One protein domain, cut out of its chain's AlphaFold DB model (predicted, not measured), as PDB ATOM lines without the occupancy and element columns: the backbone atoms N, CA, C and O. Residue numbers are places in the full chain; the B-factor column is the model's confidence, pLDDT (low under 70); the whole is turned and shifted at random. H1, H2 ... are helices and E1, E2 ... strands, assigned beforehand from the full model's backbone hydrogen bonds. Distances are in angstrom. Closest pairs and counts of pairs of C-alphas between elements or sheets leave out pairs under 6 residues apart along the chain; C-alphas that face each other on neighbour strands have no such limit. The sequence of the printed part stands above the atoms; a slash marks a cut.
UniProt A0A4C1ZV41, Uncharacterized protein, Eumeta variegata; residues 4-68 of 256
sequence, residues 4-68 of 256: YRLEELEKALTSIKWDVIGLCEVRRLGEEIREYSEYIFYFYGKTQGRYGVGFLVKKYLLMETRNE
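AT A GLANCE: This is residues 4 to 68 of the 256 residues of an uncharacterized protein of Eumeta variegata (UniProt A0A4C1ZV41). One antiparallel sheet of four strands, in the order E1 E4 E3 E2, makes the body; helices at both ends of the printed part stick out from it, with residues 4 to 12 of H1 and 63 to 68 of H2. The printed part has 65 residues, running H1 E1 E2 E3 E4 H2, class mixed. It is only just compact, close to loose, with a radius of gyration of the C-alphas of 12.6 A and spans of 38 by 26 by 16 A.

HOW THE PARTS SIT: H1, residues 4 to 13, is not on the sheet. E1, residues 20 to 24, is the antiparallel neighbour of E4, residues 53 to 58; N 23 and O 54 are within hydrogen-bond range, 2.8 A. E2, residues 30 to 35, and E3, residues 39 to 45, form a hairpin, with N 34 and O 41 at 2.8 A. E3 and E4 form another, with N 40 and O 57 at 2.8 A. E2 E3 E4 are a meander, each strand the antiparallel neighbour of the one before; with E1 beside E4 they make a Greek key. H2, residues 59 to 68, only grazes the sheet with residues 59 to 62. In H1 and H2 every O i to N i+4 pair is within range.

IN THESE COORDINATES: H1, 14.3 A long, begins at C-alpha 4 (-37.855, 23.455, -15.000). E3 spans 19.8 A. H2, 14.3 A, ends at C-alpha 68 (-6.779, 39.796, -21.875).

THE WHOLE: The printed part has no cut and no long link. Confidence is under 70 at residues 4, 48 to 50 and 62 to 68.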
ATOM      1  N   TYR A   4     -36.765  23.045 -14.110       66.50
ATOM      2  CA  TYR A   4     -37.855  23.455 -15.000       66.50
ATOM      3  C   TYR A   4     -38.058  24.980 -15.121       66.50
ATOM      4  O   TYR A   4     -38.308  25.504 -16.202       66.50
ATOM      5  N   ARG A   5     -37.923  25.731 -14.017       74.12
ATOM      6  CA  ARG A   5     -38.060  27.204 -14.031       74.12
ATOM      7  C   ARG A   5     -36.885  27.907 -14.708       74.12
ATOM      8  O   ARG A   5     -37.035  29.032 -15.174       74.12
ATOM      9  N   LEU A   6     -35.713  27.278 -14.701       75.06
ATOM     10  CA  LEU A   6     -34.539  27.798 -15.387       75.06
ATOM     11  C   LEU A   6     -34.646  27.534 -16.891       75.06
ATOM     12  O   LEU A   6     -34.396  28.446 -17.665       75.06
ATOM     13  N   GLU A   7     -35.123  26.356 -17.295       78.44
ATOM     14  CA  GLU A   7     -35.418  26.047 -18.703       78.44
ATOM     15  C   GLU A   7     -36.486  26.985 -19.295       78.44
ATOM     16  O   GLU A   7     -36.377  27.428 -20.438       78.44
ATOM     17  N   GLU A   8     -37.519  27.324 -18.514       82.44
ATOM     18  CA  GLU A   8     -38.541  28.313 -18.890       82.44
ATOM     19  C   GLU A   8     -37.911  29.691 -19.160       82.44
ATOM     20  O   GLU A   8     -38.206  30.332 -20.172       82.44
ATOM     21  N   LEU A   9     -36.986  30.118 -18.291       83.00
ATOM     22  CA  LEU A   9     -36.230  31.352 -18.475       83.00
ATOM     23  C   LEU A   9     -35.325  31.278 -19.715       83.00
ATOM     24  O   LEU A   9     -35.322  32.211 -20.509       83.00
ATOM     25  N   GLU A  10     -34.592  30.184 -19.923       81.81
ATOM     26  CA  GLU A  10     -33.720  30.006 -21.093       81.81
ATOM     27  C   GLU A  10     -34.489  30.099 -22.417       81.81
ATOM     28  O   GLU A  10     -34.036  30.773 -23.347       81.81
ATOM     29  N   LYS A  11     -35.685  29.498 -22.484       84.31
ATOM     30  CA  LYS A  11     -36.580  29.602 -23.647       84.31
ATOM     31  C   LYS A  11     -37.076  31.029 -23.873       84.31
ATOM     32  O   LYS A  11     -37.099  31.499 -25.008       84.31
ATOM     33  N   ALA A  12     -37.440  31.749 -22.812       84.12
ATOM     34  CA  ALA A  12     -37.837  33.154 -22.930       84.12
ATOM     35  C   ALA A  12     -36.674  34.031 -23.432       84.12
ATOM     36  O   ALA A  12     -36.852  34.908 -24.282       84.12
ATOM     37  N   LEU A  13     -35.461  33.743 -22.955       84.62
ATOM     38  CA  LEU A  13     -34.239  34.459 -23.302       84.62
ATOM     39  C   LEU A  13     -33.713  34.157 -24.710       84.62
ATOM     40  O   LEU A  13     -32.878  34.914 -25.195       84.62
ATOM     41  N   THR A  14     -34.192  33.110 -25.390       84.44
ATOM     42  CA  THR A  14     -33.721  32.758 -26.744       84.44
ATOM     43  C   THR A  14     -34.086  33.828 -27.780       84.44
ATOM     44  O   THR A  14     -33.376  34.019 -28.762       84.44
ATOM     45  N   SER A  15     -35.183  34.554 -27.545       83.38
ATOM     46  CA  SER A  15     -35.667  35.629 -28.422       83.38
ATOM     47  C   SER A  15     -35.016  36.993 -28.157       83.38
ATOM     48  O   SER A  15     -35.218  37.938 -28.920       83.38
ATOM     49  N   ILE A  16     -34.230  37.113 -27.083       84.88
ATOM     50  CA  ILE A  16     -33.675  38.380 -26.608       84.88
ATOM     51  C   ILE A  16     -32.166  38.367 -26.843       84.88
ATOM     52  O   ILE A  16     -31.465  37.445 -26.435       84.88
ATOM     53  N   LYS A  17     -31.631  39.418 -27.467       85.94
ATOM     54  CA  LYS A  17     -30.180  39.622 -27.536       85.94
ATOM     55  C   LYS A  17     -29.697  40.196 -26.206       85.94
ATOM     56  O   LYS A  17     -30.084  41.308 -25.852       85.94
ATOM     57  N   TRP A  18     -28.852  39.464 -25.484       87.56
ATOM     58  CA  TRP A  18     -28.331  39.908 -24.194       87.56
ATOM     59  C   TRP A  18     -26.899  39.438 -23.931       87.56
ATOM     60  O   TRP A  18     -26.512  38.330 -24.292       87.56
ATOM     61  N   ASP A  19     -26.148  40.298 -23.244       84.00
ATOM     62  CA  ASP A  19     -24.786  40.044 -22.759       84.00
ATOM     63  C   ASP A  19     -24.786  39.785 -21.239       84.00
ATOM     64  O   ASP A  19     -24.165  38.841 -20.739       84.00
ATOM     65  N   VAL A  20     -25.546  40.609 -20.505       88.38
ATOM     66  CA  VAL A  20     -25.773  40.517 -19.056       88.38
ATOM     67  C   VAL A  20     -27.245  40.796 -18.758       88.38
ATOM     68  O   VAL A  20     -27.800  41.772 -19.261       88.38
ATOM     69  N   ILE A  21     -27.870  39.975 -17.914       89.19
ATOM     70  CA  ILE A  21     -29.257  40.163 -17.465       89.19
ATOM     71  C   ILE A  21     -29.313  40.167 -15.946       89.19
ATOM     72  O   ILE A  21     -28.807  39.249 -15.308       89.19
ATOM     73  N   GLY A  22     -29.971  41.175 -15.374       89.56
ATOM     74  CA  GLY A  22     -30.344  41.192 -13.962       89.56
ATOM     75  C   GLY A  22     -31.699  40.522 -13.744       89.56
ATOM     76  O   GLY A  22     -32.652  40.789 -14.470       89.56
ATOM     77  N   LEU A  23     -31.787  39.670 -12.728       86.31
ATOM     78  CA  LEU A  23     -33.013  39.025 -12.280       86.31
ATOM     79  C   LEU A  23     -33.421  39.579 -10.914       86.31
ATOM     80  O   LEU A  23     -32.696  39.440  -9.923       86.31
ATOM     81  N   CYS A  24     -34.614  40.162 -10.863       79.12
ATOM     82  CA  CYS A  24     -35.292  40.493  -9.616       79.12
ATOM     83  C   CYS A  24     -36.130  39.292  -9.158       79.12
ATOM     84  O   CYS A  24     -36.704  38.585  -9.980       79.12
ATOM     85  N   GLU A  25     -36.213  39.074  -7.846       77.19
ATOM     86  CA  GLU A  25     -37.035  38.025  -7.218       77.19
ATOM     87  C   GLU A  25     -36.619  36.577  -7.521       77.19
ATOM     88  O   GLU A  25     -37.445  35.679  -7.706       77.19
ATOM     89  N   VAL A  26     -35.317  36.298  -7.489       79.44
ATOM     90  CA  VAL A  26     -34.820  34.921  -7.566       79.44
ATOM     91  C   VAL A  26     -35.262  34.148  -6.319       79.44
ATOM     92  O   VAL A  26     -34.757  34.353  -5.222       79.44
ATOM     93  N   ARG A  27     -36.202  33.210  -6.462       80.06
ATOM     94  CA  ARG A  27     -36.731  32.402  -5.342       80.06
ATOM     95  C   ARG A  27     -35.786  31.266  -4.916       80.06
ATOM     96  O   ARG A  27     -36.233  30.151  -4.668       80.06
ATOM     97  N   ARG A  28     -34.480  31.536  -4.847       78.56
ATOM     98  CA  ARG A  28     -33.438  30.602  -4.395       78.56
ATOM     99  C   ARG A  28     -32.834  31.118  -3.088       78.56
ATOM    100  O   ARG A  28     -32.676  32.322  -2.921       78.56
ATOM    101  N   LEU A  29     -32.551  30.209  -2.158       79.88
ATOM    102  CA  LEU A  29     -31.919  30.529  -0.878       79.88
ATOM    103  C   LEU A  29     -30.406  30.307  -0.986       79.88
ATOM    104  O   LEU A  29     -29.977  29.330  -1.595       79.88
ATOM    105  N   GLY A  30     -29.628  31.190  -0.368       82.94
ATOM    106  CA  GLY A  30     -28.171  31.139  -0.342       82.94
ATOM    107  C   GLY A  30     -27.517  32.073  -1.355       82.94
ATOM    108  O   GLY A  30     -28.183  32.836  -2.056       82.94
ATOM    109  N   GLU A  31     -26.193  32.014  -1.385       87.56
ATOM    110  CA  GLU A  31     -25.341  32.689  -2.354       87.56
ATOM    111  C   GLU A  31     -24.597  31.615  -3.142       87.56
ATOM    112  O   GLU A  31     -23.833  30.843  -2.563       87.56
ATOM    113  N   GLU A  32     -24.849  31.524  -4.444       85.12
ATOM    114  CA  GLU A  32     -24.220  30.509  -5.289       85.12
ATOM    115  C   GLU A  32     -23.920  31.085  -6.675       85.12
ATOM    116  O   GLU A  32     -24.694  31.863  -7.241       85.12
ATOM    117  N   ILE A  33     -22.784  30.667  -7.231       85.94
ATOM    118  CA  ILE A  33     -22.439  30.856  -8.637       85.94
ATOM    119  C   ILE A  33     -22.595  29.496  -9.308       85.94
ATOM    120  O   ILE A  33     -21.904  28.547  -8.944       85.94
ATOM    121  N   ARG A  34     -23.479  29.404 -10.301       84.12
ATOM    122  CA  ARG A  34     -23.624  28.222 -11.153       84.12
ATOM    123  C   ARG A  34     -23.126  28.512 -12.549       84.12
ATOM    124  O   ARG A  34     -23.481  29.518 -13.161       84.12
ATOM    125  N   GLU A  35     -22.331  27.593 -13.063       81.75
ATOM    126  CA  GLU A  35     -21.827  27.659 -14.420       81.75
ATOM    127  C   GLU A  35     -22.615  26.726 -15.336       81.75
ATOM    128  O   GLU A  35     -22.660  25.520 -15.112       81.75
ATOM    129  N   TYR A  36     -23.178  27.285 -16.406       83.19
ATOM    130  CA  TYR A  36     -23.836  26.546 -17.483       83.19
ATOM    131  C   TYR A  36     -22.972  26.575 -18.747       83.19
ATOM    132  O   TYR A  36     -21.904  27.190 -18.759       83.19
ATOM    133  N   SER A  37     -23.390  25.890 -19.814       79.56
ATOM    134  CA  SER A  37     -22.589  25.777 -21.045       79.56
ATOM    135  C   SER A  37     -22.271  27.147 -21.667       79.56
ATOM    136  O   SER A  37     -21.114  27.438 -21.961       79.56
ATOM    137  N   GLU A  38     -23.264  28.038 -21.760       82.12
ATOM    138  CA  GLU A  38     -23.110  29.331 -22.444       82.12
ATOM    139  C   GLU A  38     -23.009  30.550 -21.519       82.12
ATOM    140  O   GLU A  38     -22.642  31.641 -21.962       82.12
ATOM    141  N   TYR A  39     -23.370  30.412 -20.245       86.06
ATOM    142  CA  TYR A  39     -23.473  31.536 -19.319       86.06
ATOM    143  C   TYR A  39     -23.155  31.128 -17.879       86.06
ATOM    144  O   TYR A  39     -23.136  29.950 -17.521       86.06
ATOM    145  N   ILE A  40     -22.881  32.127 -17.049       86.56
ATOM    146  CA  ILE A  40     -22.742  32.002 -15.602       86.56
ATOM    147  C   ILE A  40     -23.949  32.668 -14.961       86.56
ATOM    148  O   ILE A  40     -24.328  33.771 -15.349       86.56
ATOM    149  N   PHE A  41     -24.541  32.000 -13.981       88.31
ATOM    150  CA  PHE A  41     -25.658  32.500 -13.203       88.31
ATOM    151  C   PHE A  41     -25.232  32.669 -11.747       88.31
ATOM    152  O   PHE A  41     -24.913  31.694 -11.070       88.31
ATOM    153  N   TYR A  42     -25.248  33.905 -11.261       88.56
ATOM    154  CA  TYR A  42     -25.097  34.205  -9.841       88.56
ATOM    155  C   TYR A  42     -26.458  34.504  -9.233       88.56
ATOM    156  O   TYR A  42     -27.258  35.232  -9.828       88.56
ATOM    157  N   PHE A  43     -26.700  34.011  -8.023       87.31
ATOM    158  CA  PHE A  43     -27.839  34.443  -7.231       87.31
ATOM    159  C   PHE A  43     -27.490  34.606  -5.757       87.31
ATOM    160  O   PHE A  43     -26.610  33.939  -5.219       87.31
ATOM    161  N   TYR A  44     -28.253  35.480  -5.114       84.00
ATOM    162  CA  TYR A  44     -28.207  35.765  -3.696       84.00
ATOM    163  C   TYR A  44     -29.632  35.855  -3.150       84.00
ATOM    164  O   TYR A  44     -30.417  36.683  -3.612       84.00
ATOM    165  N   GLY A  45     -29.966  35.055  -2.141       82.69
ATOM    166  CA  GLY A  45     -31.255  35.119  -1.455       82.69
ATOM    167  C   GLY A  45     -31.141  34.789   0.030       82.69
ATOM    168  O   GLY A  45     -30.711  33.702   0.407       82.69
ATOM    169  N   LYS A  46     -31.562  35.726   0.891       72.12
ATOM    170  CA  LYS A  46     -31.546  35.552   2.358       72.12
ATOM    171  C   LYS A  46     -32.694  34.691   2.886       72.12
ATOM    172  O   LYS A  46     -32.555  34.075   3.936       72.12
ATOM    173  N   THR A  47     -33.838  34.684   2.202       72.38
ATOM    174  CA  THR A  47     -35.080  34.064   2.686       72.38
ATOM    175  C   THR A  47     -35.700  33.222   1.579       72.38
ATOM    176  O   THR A  47     -35.778  33.660   0.432       72.38
ATOM    177  N   GLN A  48     -36.150  32.005   1.899       64.62
ATOM    178  CA  GLN A  48     -36.708  31.093   0.903       64.62
ATOM    179  C   GLN A  48     -37.960  31.724   0.271       64.62
ATOM    180  O   GLN A  48     -38.966  31.944   0.939       64.62
ATOM    181  N   GLY A  49     -37.879  32.054  -1.021       63.25
ATOM    182  CA  GLY A  49     -38.998  32.589  -1.800       63.25
ATOM    183  C   GLY A  49     -39.213  34.109  -1.766       63.25
ATOM    184  O   GLY A  49     -40.139  34.565  -2.432       63.25
ATOM    185  N   ARG A  50     -38.392  34.904  -1.057       62.72
ATOM    186  CA  ARG A  50     -38.493  36.381  -1.036       62.72
ATOM    187  C   ARG A  50     -37.117  37.054  -1.097       62.72
ATOM    188  O   ARG A  50     -36.150  36.537  -0.549       62.72
ATOM    189  N   TYR A  51     -37.058  38.236  -1.717       70.44
ATOM    190  CA  TYR A  51     -35.885  39.130  -1.747       70.44
ATOM    191  C   TYR A  51     -34.611  38.578  -2.397       70.44
ATOM    192  O   TYR A  51     -33.531  39.126  -2.172       70.44
ATOM    193  N   GLY A  52     -34.703  37.508  -3.184       80.12
ATOM    194  CA  GLY A  52     -33.543  37.052  -3.933       80.12
ATOM    195  C   GLY A  52     -33.302  37.901  -5.174       80.12
ATOM    196  O   GLY A  52     -34.236  38.375  -5.821       80.12
ATOM    197  N   VAL A  53     -32.036  38.088  -5.504       83.81
ATOM    198  CA  VAL A  53     -31.562  38.778  -6.703       83.81
ATOM    199  C   VAL A  53     -30.530  37.897  -7.385       83.81
ATOM    200  O   VAL A  53     -29.851  37.106  -6.735       83.81
ATOM    201  N   GLY A  54     -30.404  38.010  -8.696       88.94
ATOM    202  CA  GLY A  54     -29.375  37.290  -9.429       88.94
ATOM    203  C   GLY A  54     -29.033  37.979 -10.729       88.94
ATOM    204  O   GLY A  54     -29.672  38.954 -11.114       88.94
ATOM    205  N   PHE A  55     -28.010  37.485 -11.404       90.25
ATOM    206  CA  PHE A  55     -27.674  37.947 -12.739       90.25
ATOM    207  C   PHE A  55     -27.070  36.819 -13.576       90.25
ATOM    208  O   PHE A  55     -26.416  35.918 -13.047       90.25
ATOM    209  N   LEU A  56     -27.309  36.874 -14.884       88.19
ATOM    210  CA  LEU A  56     -26.726  35.983 -15.881       88.19
ATOM    211  C   LEU A  56     -25.686  36.752 -16.698       88.19
ATOM    212  O   LEU A  56     -25.938  37.889 -17.091       88.19
ATOM    213  N   VAL A  57     -24.547  36.124 -16.984       88.44
ATOM    214  CA  VAL A  57     -23.472  36.672 -17.831       88.44
ATOM    215  C   VAL A  57     -23.063  35.630 -18.858       88.44
ATOM    216  O   VAL A  57     -22.725  34.509 -18.477       88.44
ATOM    217  N   LYS A  58     -23.040  35.971 -20.150       86.81
ATOM    218  CA  LYS A  58     -22.537  35.048 -21.179       86.81
ATOM    219  C   LYS A  58     -21.045  34.748 -20.979       86.81
ATOM    220  O   LYS A  58     -20.241  35.637 -20.701       86.81
ATOM    221  N   LYS A  59     -20.650  33.483 -21.139       79.38
ATOM    222  CA  LYS A  59     -19.280  33.015 -20.869       79.38
ATOM    223  C   LYS A  59     -18.231  33.616 -21.807       79.38
ATOM    224  O   LYS A  59     -17.100  33.806 -21.362       79.38
ATOM    225  N   TYR A  60     -18.584  33.965 -23.048       77.56
ATOM    226  CA  TYR A  60     -17.625  34.579 -23.980       77.56
ATOM    227  C   TYR A  60     -17.081  35.917 -23.458       77.56
ATOM    228  O   TYR A  60     -15.878  36.138 -23.553       77.56
ATOM    229  N   LEU A  61     -17.905  36.728 -22.778       70.44
ATOM    230  CA  LEU A  61     -17.468  37.977 -22.132       70.44
ATOM    231  C   LEU A  61     -16.363  37.716 -21.106       70.44
ATOM    232  O   LEU A  61     -15.404  38.476 -20.984       70.44
ATOM    233  N   LEU A  62     -16.483  36.620 -20.358       62.16
ATOM    234  CA  LEU A  62     -15.517  36.253 -19.330       62.16
ATOM    235  C   LEU A  62     -14.266  35.606 -19.921       62.16
ATOM    236  O   LEU A  62     -13.190  35.801 -19.367       62.16
ATOM    237  N   MET A  63     -14.367  34.881 -21.038       58.69
ATOM    238  CA  MET A  63     -13.212  34.312 -21.744       58.69
ATOM    239  C   MET A  63     -12.381  35.378 -22.464       58.69
ATOM    240  O   MET A  63     -11.158  35.352 -22.348       58.69
ATOM    241  N   GLU A  64     -13.017  36.353 -23.121       58.84
ATOM    242  CA  GLU A  64     -12.339  37.528 -23.690       58.84
ATOM    243  C   GLU A  64     -11.599  38.301 -22.594       58.84
ATOM    244  O   GLU A  64     -10.389  38.519 -22.685       58.84
ATOM    245  N   THR A  65     -12.287  38.592 -21.485       56.22
ATOM    246  CA  THR A  65     -11.685  39.285 -20.338       56.22
ATOM    247  C   THR A  65     -10.558  38.459 -19.698       56.22
ATOM    248  O   THR A  65      -9.529  39.009 -19.313       56.22
ATOM    249  N   ARG A  66     -10.697  37.129 -19.585       50.56
ATOM    250  CA  ARG A  66      -9.691  36.233 -18.976       50.56
ATOM    251  C   ARG A  66      -8.441  36.079 -19.849       50.56
ATOM    252  O   ARG A  66      -7.339  36.079 -19.298       50.56
ATOM    253  N   ASN A  67      -8.593  36.023 -21.172       53.38
ATOM    254  CA  ASN A  67      -7.478  35.997 -22.123       53.38
ATOM    255  C   ASN A  67      -6.727  37.342 -22.163       53.38
ATOM    256  O   ASN A  67      -5.497  37.346 -22.176       53.38
ATOM    257  N   GLU A  68      -7.423  38.483 -22.055       55.69
ATOM    258  CA  GLU A  68      -6.779  39.796 -21.875       55.69
ATOM    259  C   GLU A  68      -6.074  39.934 -20.507       55.69
ATOM    260  O   GLU A  68      -5.011  40.557 -20.401       55.69
TER     261      GLU A  68